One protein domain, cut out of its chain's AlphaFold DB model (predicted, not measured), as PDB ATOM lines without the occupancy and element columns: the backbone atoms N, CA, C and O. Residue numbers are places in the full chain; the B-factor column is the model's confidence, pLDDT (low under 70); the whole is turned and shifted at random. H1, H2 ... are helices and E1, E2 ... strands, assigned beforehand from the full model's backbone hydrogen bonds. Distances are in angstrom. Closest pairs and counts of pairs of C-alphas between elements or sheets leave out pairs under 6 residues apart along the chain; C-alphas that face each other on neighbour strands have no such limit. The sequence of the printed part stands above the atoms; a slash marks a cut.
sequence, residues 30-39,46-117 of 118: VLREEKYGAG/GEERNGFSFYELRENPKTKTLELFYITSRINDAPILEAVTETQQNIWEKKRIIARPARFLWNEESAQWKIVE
ATOM      1  N   VAL A  30       7.406 -14.696 -52.394       95.44
ATOM      2  CA  VAL A  30       7.497 -15.520 -53.609       95.44
ATOM      3  C   VAL A  30       8.331 -14.798 -54.658       95.44
ATOM      4  O   VAL A  30       8.111 -13.613 -54.911       95.44
ATOM      5  N   LEU A  31       9.262 -15.515 -55.285       95.31
ATOM      6  CA  LEU A  31      10.014 -15.023 -56.437       95.31
ATOM      7  C   LEU A  31       9.126 -14.993 -57.690       95.31
ATOM      8  O   LEU A  31       8.500 -15.989 -58.044       95.31
ATOM      9  N   ARG A  32       9.069 -13.829 -58.335       92.94
ATOM     10  CA  ARG A  32       8.263 -13.504 -59.519       92.94
ATOM     11  C   ARG A  32       9.089 -12.653 -60.484       92.94
ATOM     12  O   ARG A  32       8.800 -11.473 -60.693       92.94
ATOM     13  N   GLU A  33      10.161 -13.219 -61.028       91.62
ATOM     14  CA  GLU A  33      11.069 -12.506 -61.941       91.62
ATOM     15  C   GLU A  33      10.346 -11.985 -63.190       91.62
ATOM     16  O   GLU A  33      10.668 -10.909 -63.694       91.62
ATOM     17  N   GLU A  34       9.295 -12.680 -63.634       91.19
ATOM     18  CA  GLU A  34       8.446 -12.283 -64.758       91.19
ATOM     19  C   GLU A  34       7.733 -10.938 -64.546       91.19
ATOM     20  O   GLU A  34       7.270 -10.321 -65.506       91.19
ATOM     21  N   LYS A  35       7.645 -10.462 -63.297       85.50
ATOM     22  CA  LYS A  35       7.049  -9.168 -62.943       85.50
ATOM     23  C   LYS A  35       8.067  -8.031 -62.854       85.50
ATOM     24  O   LYS A  35       7.685  -6.898 -62.555       85.50
ATOM     25  N   TYR A  36       9.352  -8.288 -63.101       86.06
ATOM     26  CA  TYR A  36      10.360  -7.233 -63.097       86.06
ATOM     27  C   TYR A  36      10.040  -6.165 -64.157       86.06
ATOM     28  O   TYR A  36       9.890  -6.459 -65.339       86.06
ATOM     29  N   GLY A  37       9.917  -4.904 -63.728       81.31
ATOM     30  CA  GLY A  37       9.549  -3.789 -64.607       81.31
ATOM     31  C   GLY A  37       8.070  -3.741 -65.010       81.31
ATOM     32  O   GLY A  37       7.684  -2.834 -65.747       81.31
ATOM     33  N   ALA A  38       7.230  -4.660 -64.521       82.94
ATOM     34  CA  ALA A  38       5.790  -4.584 -64.730       82.94
ATOM     35  C   ALA A  38       5.220  -3.358 -63.998       82.94
ATOM     36  O   ALA A  38       5.437  -3.165 -62.800       82.94
ATOM     37  N   GLY A  39       4.485  -2.519 -64.729       75.69
ATOM     38  CA  GLY A  39       3.709  -1.439 -64.130       75.69
ATOM     39  C   GLY A  39       2.525  -1.987 -63.333       75.69
ATOM     40  O   GLY A  39       2.075  -3.112 -63.555       75.69
ATOM     41  N   GLY A  46     -13.128   5.457 -60.525       80.94
ATOM     42  CA  GLY A  46     -13.896   4.980 -59.373       80.94
ATOM     43  C   GLY A  46     -13.731   3.486 -59.091       80.94
ATOM     44  O   GLY A  46     -14.389   2.976 -58.191       80.94
ATOM     45  N   GLU A  47     -12.864   2.784 -59.826       91.12
ATOM     46  CA  GLU A  47     -12.580   1.382 -59.557       91.12
ATOM     47  C   GLU A  47     -11.885   1.230 -58.203       91.12
ATOM     48  O   GLU A  47     -10.880   1.892 -57.917       91.12
ATOM     49  N   GLU A  48     -12.414   0.313 -57.397       92.00
ATOM     50  CA  GLU A  48     -11.841  -0.099 -56.126       92.00
ATOM     51  C   GLU A  48     -11.310  -1.524 -56.227       92.00
ATOM     52  O   GLU A  48     -11.957  -2.421 -56.773       92.00
ATOM     53  N   ARG A  49     -10.120  -1.748 -55.672       91.56
ATOM     54  CA  ARG A  49      -9.542  -3.083 -55.542       91.56
ATOM     55  C   ARG A  49      -8.974  -3.290 -54.155       91.56
ATOM     56  O   ARG A  49      -8.437  -2.370 -53.542       91.56
ATOM     57  N   ASN A  50      -9.043  -4.528 -53.690       91.12
ATOM     58  CA  ASN A  50      -8.406  -4.921 -52.448       91.12
ATOM     59  C   ASN A  50      -6.951  -5.335 -52.680       91.12
ATOM     60  O   ASN A  50      -6.531  -5.697 -53.783       91.12
ATOM     61  N   GLY A  51      -6.177  -5.291 -51.610       92.31
ATOM     62  CA  GLY A  51      -4.808  -5.754 -51.610       92.31
ATOM     63  C   GLY A  51      -4.176  -5.628 -50.242       92.31
ATOM     64  O   GLY A  51      -4.862  -5.613 -49.218       92.31
ATOM     65  N   PHE A  52      -2.853  -5.539 -50.233       92.94
ATOM     66  CA  PHE A  52      -2.076  -5.494 -49.007       92.94
ATOM     67  C   PHE A  52      -0.931  -4.488 -49.099       92.94
ATOM     68  O   PHE A  52      -0.246  -4.379 -50.120       92.94
ATOM     69  N   SER A  53      -0.700  -3.788 -47.994       93.31
ATOM     70  CA  SER A  53       0.494  -2.986 -47.742       93.31
ATOM     71  C   SER A  53       1.457  -3.768 -46.856       93.31
ATOM     72  O   SER A  53       1.064  -4.330 -45.837       93.31
ATOM     73  N   PHE A  54       2.727  -3.811 -47.242       94.44
ATOM     74  CA  PHE A  54       3.763  -4.614 -46.599       94.44
ATOM     75  C   PHE A  54       4.744  -3.714 -45.855       94.44
ATOM     76  O   PHE A  54       5.230  -2.719 -46.404       94.44
ATOM     77  N   TYR A  55       5.076  -4.097 -44.626       94.19
ATOM     78  CA  TYR A  55       5.954  -3.340 -43.740       94.19
ATOM     79  C   TYR A  55       7.004  -4.247 -43.111       94.19
ATOM     80  O   TYR A  55       6.729  -5.387 -42.746       94.19
ATOM     81  N   GLU A  56       8.208  -3.720 -42.934       94.25
ATOM     82  CA  GLU A  56       9.249  -4.323 -42.114       94.25
ATOM     83  C   GLU A  56       9.127  -3.818 -40.673       94.25
ATOM     84  O   GLU A  56       9.152  -2.611 -40.428       94.25
ATOM     85  N   LEU A  57       9.041  -4.740 -39.716       91.00
ATOM     86  CA  LEU A  57       9.158  -4.460 -38.292       91.00
ATOM     87  C   LEU A  57      10.635  -4.328 -37.927       91.00
ATOM     88  O   LEU A  57      11.374  -5.317 -37.954       91.00
ATOM     89  N   ARG A  58      11.065  -3.128 -37.532       88.38
ATOM     90  CA  ARG A  58      12.406  -2.912 -36.971       88.38
ATOM     91  C   ARG A  58      12.299  -2.418 -35.542       88.38
ATOM     92  O   ARG A  58      11.453  -1.592 -35.225       88.38
ATOM     93  N   GLU A  59      13.173  -2.915 -34.680       86.81
ATOM     94  CA  GLU A  59      13.310  -2.371 -33.334       86.81
ATOM     95  C   GLU A  59      14.135  -1.086 -33.394       86.81
ATOM     96  O   GLU A  59      15.265  -1.079 -33.893       86.81
ATOM     97  N   ASN A  60      13.586   0.004 -32.870       83.19
ATOM     98  CA  ASN A  60      14.344   1.222 -32.673       83.19
ATOM     99  C   ASN A  60      15.332   1.003 -31.512       83.19
ATOM    100  O   ASN A  60      14.915   0.774 -30.372       83.19
ATOM    101  N   PRO A  61      16.652   1.095 -31.753       84.94
ATOM    102  CA  PRO A  61      17.650   0.740 -30.749       84.94
ATOM    103  C   PRO A  61      17.638   1.670 -29.530       84.94
ATOM    104  O   PRO A  61      18.098   1.257 -28.465       84.94
ATOM    105  N   LYS A  62      17.124   2.901 -29.680       86.50
ATOM    106  CA  LYS A  62      17.063   3.910 -28.616       86.50
ATOM    107  C   LYS A  62      15.828   3.741 -27.741       86.50
ATOM    108  O   LYS A  62      15.941   3.802 -26.523       86.50
ATOM    109  N   THR A  63      14.665   3.549 -28.354       84.06
ATOM    110  CA  THR A  63      13.378   3.497 -27.643       84.06
ATOM    111  C   THR A  63      12.940   2.078 -27.306       84.06
ATOM    112  O   THR A  63      12.015   1.915 -26.518       84.06
ATOM    113  N   LYS A  64      13.586   1.052 -27.882       82.81
ATOM    114  CA  LYS A  64      13.207  -0.366 -27.748       82.81
ATOM    115  C   LYS A  64      11.782  -0.665 -28.228       82.81
ATOM    116  O   LYS A  64      11.201  -1.684 -27.869       82.81
ATOM    117  N   THR A  65      11.223   0.213 -29.058       81.31
ATOM    118  CA  THR A  65       9.899   0.056 -29.664       81.31
ATOM    119  C   THR A  65      10.015  -0.547 -31.058       81.31
ATOM    120  O   THR A  65      10.974  -0.272 -31.779       81.31
ATOM    121  N   LEU A  66       9.030  -1.354 -31.451       82.88
ATOM    122  CA  LEU A  66       8.898  -1.813 -32.832       82.88
ATOM    123  C   LEU A  66       8.276  -0.701 -33.682       82.88
ATOM    124  O   LEU A  66       7.228  -0.164 -33.336       82.88
ATOM    125  N   GLU A  67       8.928  -0.381 -34.791       87.81
ATOM    126  CA  GLU A  67       8.500   0.614 -35.770       87.81
ATOM    127  C   GLU A  67       8.225  -0.062 -37.119       87.81
ATOM    128  O   GLU A  67       8.883  -1.040 -37.490       87.81
ATOM    129  N   LEU A  68       7.240   0.472 -37.846       88.06
ATOM    130  CA  LEU A  68       6.842  -0.007 -39.168       88.06
ATOM    131  C   LEU A  68       7.590   0.763 -40.253       88.06
ATOM    132  O   LEU A  68       7.472   1.983 -40.350       88.06
ATOM    133  N   PHE A  69       8.300   0.045 -41.117       91.00
ATOM    134  CA  PHE A  69       8.957   0.616 -42.289       91.00
ATOM    135  C   PHE A  69       8.267   0.116 -43.552       91.00
ATOM    136  O   PHE A  69       8.303  -1.076 -43.845       91.00
ATOM    137  N   TYR A  70       7.642   1.023 -44.300       92.44
ATOM    138  CA  TYR A  70       6.952   0.685 -45.544       92.44
ATOM    139  C   TYR A  70       7.900   0.030 -46.558       92.44
ATOM    140  O   TYR A  70       8.991   0.540 -46.822       92.44
ATOM    141  N   ILE A  71       7.471  -1.098 -47.129       93.44
ATOM    142  CA  ILE A  71       8.170  -1.792 -48.214       93.44
ATOM    143  C   ILE A  71       7.477  -1.473 -49.534       93.44
ATOM    144  O   ILE A  71       8.084  -0.914 -50.446       93.44
ATOM    145  N   THR A  72       6.217  -1.887 -49.664       92.19
ATOM    146  CA  THR A  72       5.442  -1.754 -50.897       92.19
ATOM    147  C   THR A  72       3.975  -2.096 -50.652       92.19
ATOM    148  O   THR A  72       3.646  -2.662 -49.613       92.19
ATOM    149  N   SER A  73       3.119  -1.837 -51.637       91.75
ATOM    150  CA  SER A  73       1.721  -2.267 -51.645       91.75
ATOM    151  C   SER A  73       1.402  -3.013 -52.937       91.75
ATOM    152  O   SER A  73       1.994  -2.739 -53.987       91.75
ATOM    153  N   ARG A  74       0.508  -3.998 -52.873       90.50
ATOM    154  CA  ARG A  74       0.098  -4.819 -54.021       90.50
ATOM    155  C   ARG A  74      -1.410  -5.002 -54.011       90.50
ATOM    156  O   ARG A  74      -1.996  -5.149 -52.948       90.50
ATOM    157  N   ILE A  75      -1.998  -4.998 -55.205       90.44
ATOM    158  CA  ILE A  75      -3.384  -5.401 -55.446       90.44
ATOM    159  C   ILE A  75      -3.366  -6.913 -55.658       90.44
ATOM    160  O   ILE A  75      -2.811  -7.388 -56.653       90.44
ATOM    161  N   ASN A  76      -3.883  -7.657 -54.689       86.88
ATOM    162  CA  ASN A  76      -3.870  -9.114 -54.653       86.88
ATOM    163  C   ASN A  76      -4.867  -9.653 -53.617       86.88
ATOM    164  O   ASN A  76      -5.134  -9.030 -52.592       86.88
ATOM    165  N   ASP A  77      -5.350 -10.869 -53.860       86.69
ATOM    166  CA  ASP A  77      -6.352 -11.511 -52.999       86.69
ATOM    167  C   ASP A  77      -5.745 -12.142 -51.732       86.69
ATOM    168  O   ASP A  77      -6.459 -12.550 -50.821       86.69
ATOM    169  N   ALA A  78      -4.413 -12.232 -51.659       90.19
ATOM    170  CA  ALA A  78      -3.680 -12.870 -50.568       90.19
ATOM    171  C   ALA A  78      -2.444 -12.043 -50.170       90.19
ATOM    172  O   ALA A  78      -1.884 -11.353 -51.026       90.19
ATOM    173  N   PRO A  79      -1.951 -12.151 -48.919       92.31
ATOM    174  CA  PRO A  79      -0.783 -11.415 -48.433       92.31
ATOM    175  C   PRO A  79       0.523 -12.000 -48.999       92.31
ATOM    176  O   PRO A  79       1.338 -12.586 -48.287       92.31
ATOM    177  N   ILE A  80       0.723 -11.870 -50.309       94.19
ATOM    178  CA  ILE A  80       1.908 -12.350 -51.021       94.19
ATOM    179  C   ILE A  80       2.809 -11.162 -51.349       94.19
ATOM    180  O   ILE A  80       2.407 -10.255 -52.080       94.19
ATOM    181  N   LEU A  81       4.038 -11.193 -50.834       94.56
ATOM    182  CA  LEU A  81       5.075 -10.232 -51.181       94.56
ATOM    183  C   LEU A  81       5.912 -10.785 -52.338       94.56
ATOM    184  O   LEU A  81       6.724 -11.694 -52.174       94.56
ATOM    185  N   GLU A  82       5.695 -10.226 -53.521       93.69
ATOM    186  CA  GLU A  82       6.352 -10.660 -54.753       93.69
ATOM    187  C   GLU A  82       7.736 -10.016 -54.880       93.69
ATOM    188  O   GLU A  82       7.854  -8.811 -55.126       93.69
ATOM    189  N   ALA A  83       8.783 -10.819 -54.704       93.50
ATOM    190  CA  ALA A  83      10.159 -10.430 -54.980       93.50
ATOM    191  C   ALA A  83      10.429 -10.569 -56.477       93.50
ATOM    192  O   ALA A  83      10.165 -11.618 -57.054       93.50
ATOM    193  N   VAL A  84      10.977  -9.534 -57.110       93.31
ATOM    194  CA  VAL A  84      11.273  -9.562 -58.555       93.31
ATOM    195  C   VAL A  84      12.725  -9.938 -58.856       93.31
ATOM    196  O   VAL A  84      13.109 -10.012 -60.017       93.31
ATOM    197  N   THR A  85      13.540 -10.164 -57.821       93.81
ATOM    198  CA  THR A  85      14.903 -10.705 -57.926       93.81
ATOM    199  C   THR A  85      15.196 -11.652 -56.764       93.81
ATOM    200  O   THR A  85      14.684 -11.457 -55.656       93.81
ATOM    201  N   GLU A  86      16.084 -12.626 -56.975       94.69
ATOM    202  CA  GLU A  86      16.560 -13.520 -55.906       94.69
ATOM    203  C   GLU A  86      17.151 -12.738 -54.723       94.69
ATOM    204  O   GLU A  86      16.942 -13.081 -53.561       94.69
ATOM    205  N   THR A  87      17.864 -11.640 -54.992       95.44
ATOM    206  CA  THR A  87      18.421 -10.771 -53.946       95.44
ATOM    207  C   THR A  87      17.326 -10.179 -53.060       95.44
ATOM    208  O   THR A  87      17.475 -10.162 -51.839       95.44
ATOM    209  N   GLN A  88      16.216  -9.710 -53.642       93.38
ATOM    210  CA  GLN A  88      15.085  -9.194 -52.865       93.38
ATOM    211  C   GLN A  88      14.453 -10.288 -52.010       93.38
ATOM    212  O   GLN A  88      14.254 -10.064 -50.817       93.38
ATOM    213  N   GLN A  89      14.203 -11.466 -52.591       95.69
ATOM    214  CA  GLN A  89      13.639 -12.605 -51.867       95.69
ATOM    215  C   GLN A  89      14.515 -12.967 -50.662       95.69
ATOM    216  O   GLN A  89      14.050 -12.936 -49.524       95.69
ATOM    217  N   ASN A  90      15.807 -13.196 -50.901       95.06
ATOM    218  CA  ASN A  90      16.779 -13.569 -49.874       95.06
ATOM    219  C   ASN A  90      16.895 -12.530 -48.744       95.06
ATOM    220  O   ASN A  90      17.185 -12.883 -47.598       95.06
ATOM    221  N   ILE A  91      16.731 -11.239 -49.053       94.50
ATOM    222  CA  ILE A  91      16.732 -10.163 -48.053       94.50
ATOM    223  C   ILE A  91      15.423 -10.164 -47.261       94.50
ATOM    224  O   ILE A  91      15.453 -10.008 -46.041       94.50
ATOM    225  N   TRP A  92      14.282 -10.295 -47.933       94.50
ATOM    226  CA  TRP A  92      12.966 -10.223 -47.303       94.50
ATOM    227  C   TRP A  92      12.661 -11.439 -46.429       94.50
ATOM    228  O   TRP A  92      12.110 -11.259 -45.348       94.50
ATOM    229  N   GLU A  93      13.105 -12.639 -46.807       93.12
ATOM    230  CA  GLU A  93      12.939 -13.863 -46.003       93.12
ATOM    231  C   GLU A  93      13.654 -13.796 -44.644       93.12
ATOM    232  O   GLU A  93      13.281 -14.485 -43.698       93.12
ATOM    233  N   LYS A  94      14.666 -12.931 -44.515       93.38
ATOM    234  CA  LYS A  94      15.417 -12.725 -43.266       93.38
ATOM    235  C   LYS A  94      14.825 -11.624 -42.381       93.38
ATOM    236  O   LYS A  94      15.357 -11.359 -41.304       93.38
ATOM    237  N   LYS A  95      13.772 -10.942 -42.836       92.75
ATOM    238  CA  LYS A  95      13.164  -9.794 -42.155       92.75
ATOM    239  C   LYS A  95      11.866 -10.181 -41.461       92.75
ATOM    240  O   LYS A  95      11.154 -11.088 -41.877       92.75
ATOM    241  N   ARG A  96      11.513  -9.424 -40.421       93.00
ATOM    242  CA  ARG A  96      10.183  -9.491 -39.803       93.00
ATOM    243  C   ARG A  96       9.226  -8.642 -40.631       93.00
ATOM    244  O   ARG A  96       9.136  -7.441 -40.405       93.00
ATOM    245  N   ILE A  97       8.568  -9.248 -41.613       94.94
ATOM    246  CA  ILE A  97       7.611  -8.554 -42.480       94.94
ATOM    247  C   ILE A  97       6.189  -8.868 -42.027       94.94
ATOM    248  O   ILE A  97       5.868 -10.010 -41.702       94.94
ATOM    249  N   ILE A  98       5.347  -7.843 -42.027       94.25
ATOM    250  CA  ILE A  98       3.901  -7.959 -41.876       94.25
ATOM    251  C   ILE A  98       3.212  -7.393 -43.118       94.25
ATOM    252  O   ILE A  98       3.755  -6.521 -43.801       94.25
ATOM    253  N   ALA A  99       2.015  -7.880 -43.398       93.69
ATOM    254  CA  ALA A  99       1.105  -7.326 -44.379       93.69
ATOM    255  C   ALA A  99      -0.167  -6.847 -43.678       93.69
ATOM    256  O   ALA A  99      -0.646  -7.491 -42.746       93.69
ATOM    257  N   ARG A 100      -0.696  -5.717 -44.141       91.62
ATOM    258  CA  ARG A 100      -1.961  -5.139 -43.693       91.62
ATOM    259  C   ARG A 100      -2.920  -5.047 -44.869       91.62
ATOM    260  O   ARG A 100      -2.474  -4.594 -45.928       91.62
ATOM    261  N   PRO A 101      -4.191  -5.448 -44.713       91.12
ATOM    262  CA  PRO A 101      -5.227  -5.168 -45.699       91.12
ATOM    263  C   PRO A 101      -5.221  -3.697 -46.122       91.12
ATOM    264  O   PRO A 101      -5.078  -2.805 -45.288       91.12
ATOM    265  N   ALA A 102      -5.358  -3.450 -47.420       90.50
ATOM    266  CA  ALA A 102      -5.417  -2.117 -47.995       90.50
ATOM    267  C   ALA A 102      -6.458  -2.078 -49.115       90.50
ATOM    268  O   ALA A 102      -6.577  -3.022 -49.900       90.50
ATOM    269  N   ARG A 103      -7.179  -0.961 -49.211       91.56
ATOM    270  CA  ARG A 103      -8.081  -0.671 -50.325       91.56
ATOM    271  C   ARG A 103      -7.421   0.330 -51.259       91.56
ATOM    272  O   ARG A 103      -6.795   1.291 -50.816       91.56
ATOM    273  N   PHE A 104      -7.543   0.083 -52.553       92.12
ATOM    274  CA  PHE A 104      -6.953   0.883 -53.610       92.12
ATOM    275  C   PHE A 104      -8.070   1.484 -54.441       92.12
ATOM    276  O   PHE A 104      -8.897   0.752 -54.969       92.12
ATOM    277  N   LEU A 105      -8.049   2.801 -54.597       92.50
ATOM    278  CA  LEU A 105      -8.963   3.545 -55.450       92.50
ATOM    279  C   LEU A 105      -8.194   4.089 -56.652       92.50
ATOM    280  O   LEU A 105      -7.168   4.760 -56.488       92.50
ATOM    281  N   TRP A 106      -8.673   3.819 -57.862       92.38
ATOM    282  CA  TRP A 106      -8.072   4.385 -59.062       92.38
ATOM    283  C   TRP A 106      -8.370   5.883 -59.169       92.38
ATOM    284  O   TRP A 106      -9.522   6.320 -59.164       92.38
ATOM    285  N   ASN A 107      -7.315   6.687 -59.298       88.31
ATOM    286  CA  ASN A 107      -7.409   8.116 -59.551       88.31
ATOM    287  C   ASN A 107      -6.966   8.420 -60.987       88.31
ATOM    288  O   ASN A 107      -5.775   8.388 -61.300       88.31
ATOM    289  N   GLU A 108      -7.934   8.757 -61.838       86.94
ATOM    290  CA  GLU A 108      -7.716   9.022 -63.262       86.94
ATOM    291  C   GLU A 108      -6.867  10.273 -63.524       86.94
ATOM    292  O   GLU A 108      -5.995  10.234 -64.388       86.94
ATOM    293  N   GLU A 109      -7.035  11.342 -62.736       86.88
ATOM    294  CA  GLU A 109      -6.260  12.587 -62.887       86.88
ATOM    295  C   GLU A 109      -4.749  12.342 -62.758       86.88
ATOM    296  O   GLU A 109      -3.943  12.916 -63.486       86.88
ATOM    297  N   SER A 110      -4.370  11.465 -61.827       87.25
ATOM    298  CA  SER A 110      -2.982  11.050 -61.595       87.25
ATOM    299  C   SER A 110      -2.575   9.783 -62.350       87.25
ATOM    300  O   SER A 110      -1.397   9.428 -62.324       87.25
ATOM    301  N   ALA A 111      -3.522   9.100 -63.003       87.38
ATOM    302  CA  ALA A 111      -3.364   7.763 -63.578       87.38
ATOM    303  C   ALA A 111      -2.682   6.764 -62.614       87.38
ATOM    304  O   ALA A 111      -1.777   6.017 -63.005       87.38
ATOM    305  N   GLN A 112      -3.081   6.785 -61.338       89.94
ATOM    306  CA  GLN A 112      -2.463   6.008 -60.259       89.94
ATOM    307  C   GLN A 112      -3.506   5.427 -59.303       89.94
ATOM    308  O   GLN A 112      -4.541   6.034 -59.036       89.94
ATOM    309  N   TRP A 113      -3.183   4.272 -58.721       89.81
ATOM    310  CA  TRP A 113      -3.908   3.728 -57.575       89.81
ATOM    311  C   TRP A 113      -3.511   4.470 -56.300       89.81
ATOM    312  O   TRP A 113      -2.325   4.558 -55.976       89.81
ATOM    313  N   LYS A 114      -4.498   4.969 -55.561       91.00
ATOM    314  CA  LYS A 114      -4.324   5.569 -54.237       91.00
ATOM    315  C   LYS A 114      -4.782   4.589 -53.171       91.00
ATOM    316  O   LYS A 114      -5.829   3.972 -53.323       91.00
ATOM    317  N   ILE A 115      -4.013   4.463 -52.096       89.19
ATOM    318  CA  ILE A 115      -4.430   3.681 -50.932       89.19
ATOM    319  C   ILE A 115      -5.401   4.540 -50.126       89.19
ATOM    320  O   ILE A 115      -5.073   5.673 -49.775       89.19
ATOM    321  N   VAL A 116      -6.585   4.004 -49.866       85.56
ATOM    322  CA  VAL A 116      -7.582   4.586 -48.969       85.56
ATOM    323  C   VAL A 116      -7.564   3.770 -47.679       85.56
ATOM    324  O   VAL A 116      -8.060   2.644 -47.627       85.56
ATOM    325  N   GLU A 117      -6.885   4.307 -46.665       66.25
ATOM    326  CA  GLU A 117      -6.934   3.777 -45.299       66.25
ATOM    327  C   GLU A 117      -8.340   4.053 -44.731       66.25
ATOM    328  O   GLU A 117      -8.857   5.157 -44.914       66.25
TER     329      GLU A 117
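Overview. This is residues 30 to 39 and 46 to 117 of the 118 residues of an uncharacterized protein of Candidatus Terrybacteria bacterium RIFCSPHIGHO2_01_FULL_48_17 (UniProt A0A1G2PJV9). A strongly twisted sheet of four strands curls like part of a barrel, with the long strand E1 running along the longest axis. To one side of it lie the short strand E3, the small helix H1 and the first printed residues, 30 to 39. The printed part has 82 residues with one named helix and five named strands, in the order E1 E2 E3 H1 E4 E5; the sheet, E2 - E1 - E4 - E5, is all antiparallel and the class is mostly strand. It is only just loose, close to compact, with a radius of gyration of the C-alphas of 14.6 A and spans of 43 by 31 by 22 A.

Arrangement. Residues 30 to 31 pair, parallel, with residues 82 to 83 of E3, residues 80 to 83, which pairs with no named strand. E1, residues 48 to 59, and E2, residues 66 to 75, form a hairpin, with N 54 and O 72 2.8 A apart. E2 bends by 57 degrees at residue 71. The closest C-alphas of E1 and E3, those of Phe 54 and Leu 81, are 7.4 A apart. H1, residues 86 to 92, is not on the sheet; its O i to N i+4 pairs are all within hydrogen-bond range. Its closest C-alpha to E3 is that of Gln 89, 5.2 A from that of Ala 83. E4, residues 97 to 107, is the antiparallel neighbour of E1, with N 53 and O 100 2.8 A apart, and bends by 60 degrees at residue 101. E4 forms a hairpin with edge strand E5, residues 112 to 116, where N 105 and O 114 are 2.8 A apart.

Along the chain. E1 begins at C-alpha 48, (-11.841, -0.099, -56.126), and is 34.0 A long. E2 is 26.0 A, E3 9.4 A, H1 9.9 A and E4 28.2 A long. E5, 12.5 A long, ends at C-alpha 116, (-7.582, 4.586, -48.969).

Size, cuts and confidence. The C-alphas farthest apart, those of Gly 46 and Lys 62, are 43.7 A apart. Residues 40 to 45 are not printed, and C-alphas 39 and 46 are 19.3 A apart across this cut. The link E1 to E2 is short and no link is long. The mean pLDDT of the printed part is 90.0, and residue 117 is under 70.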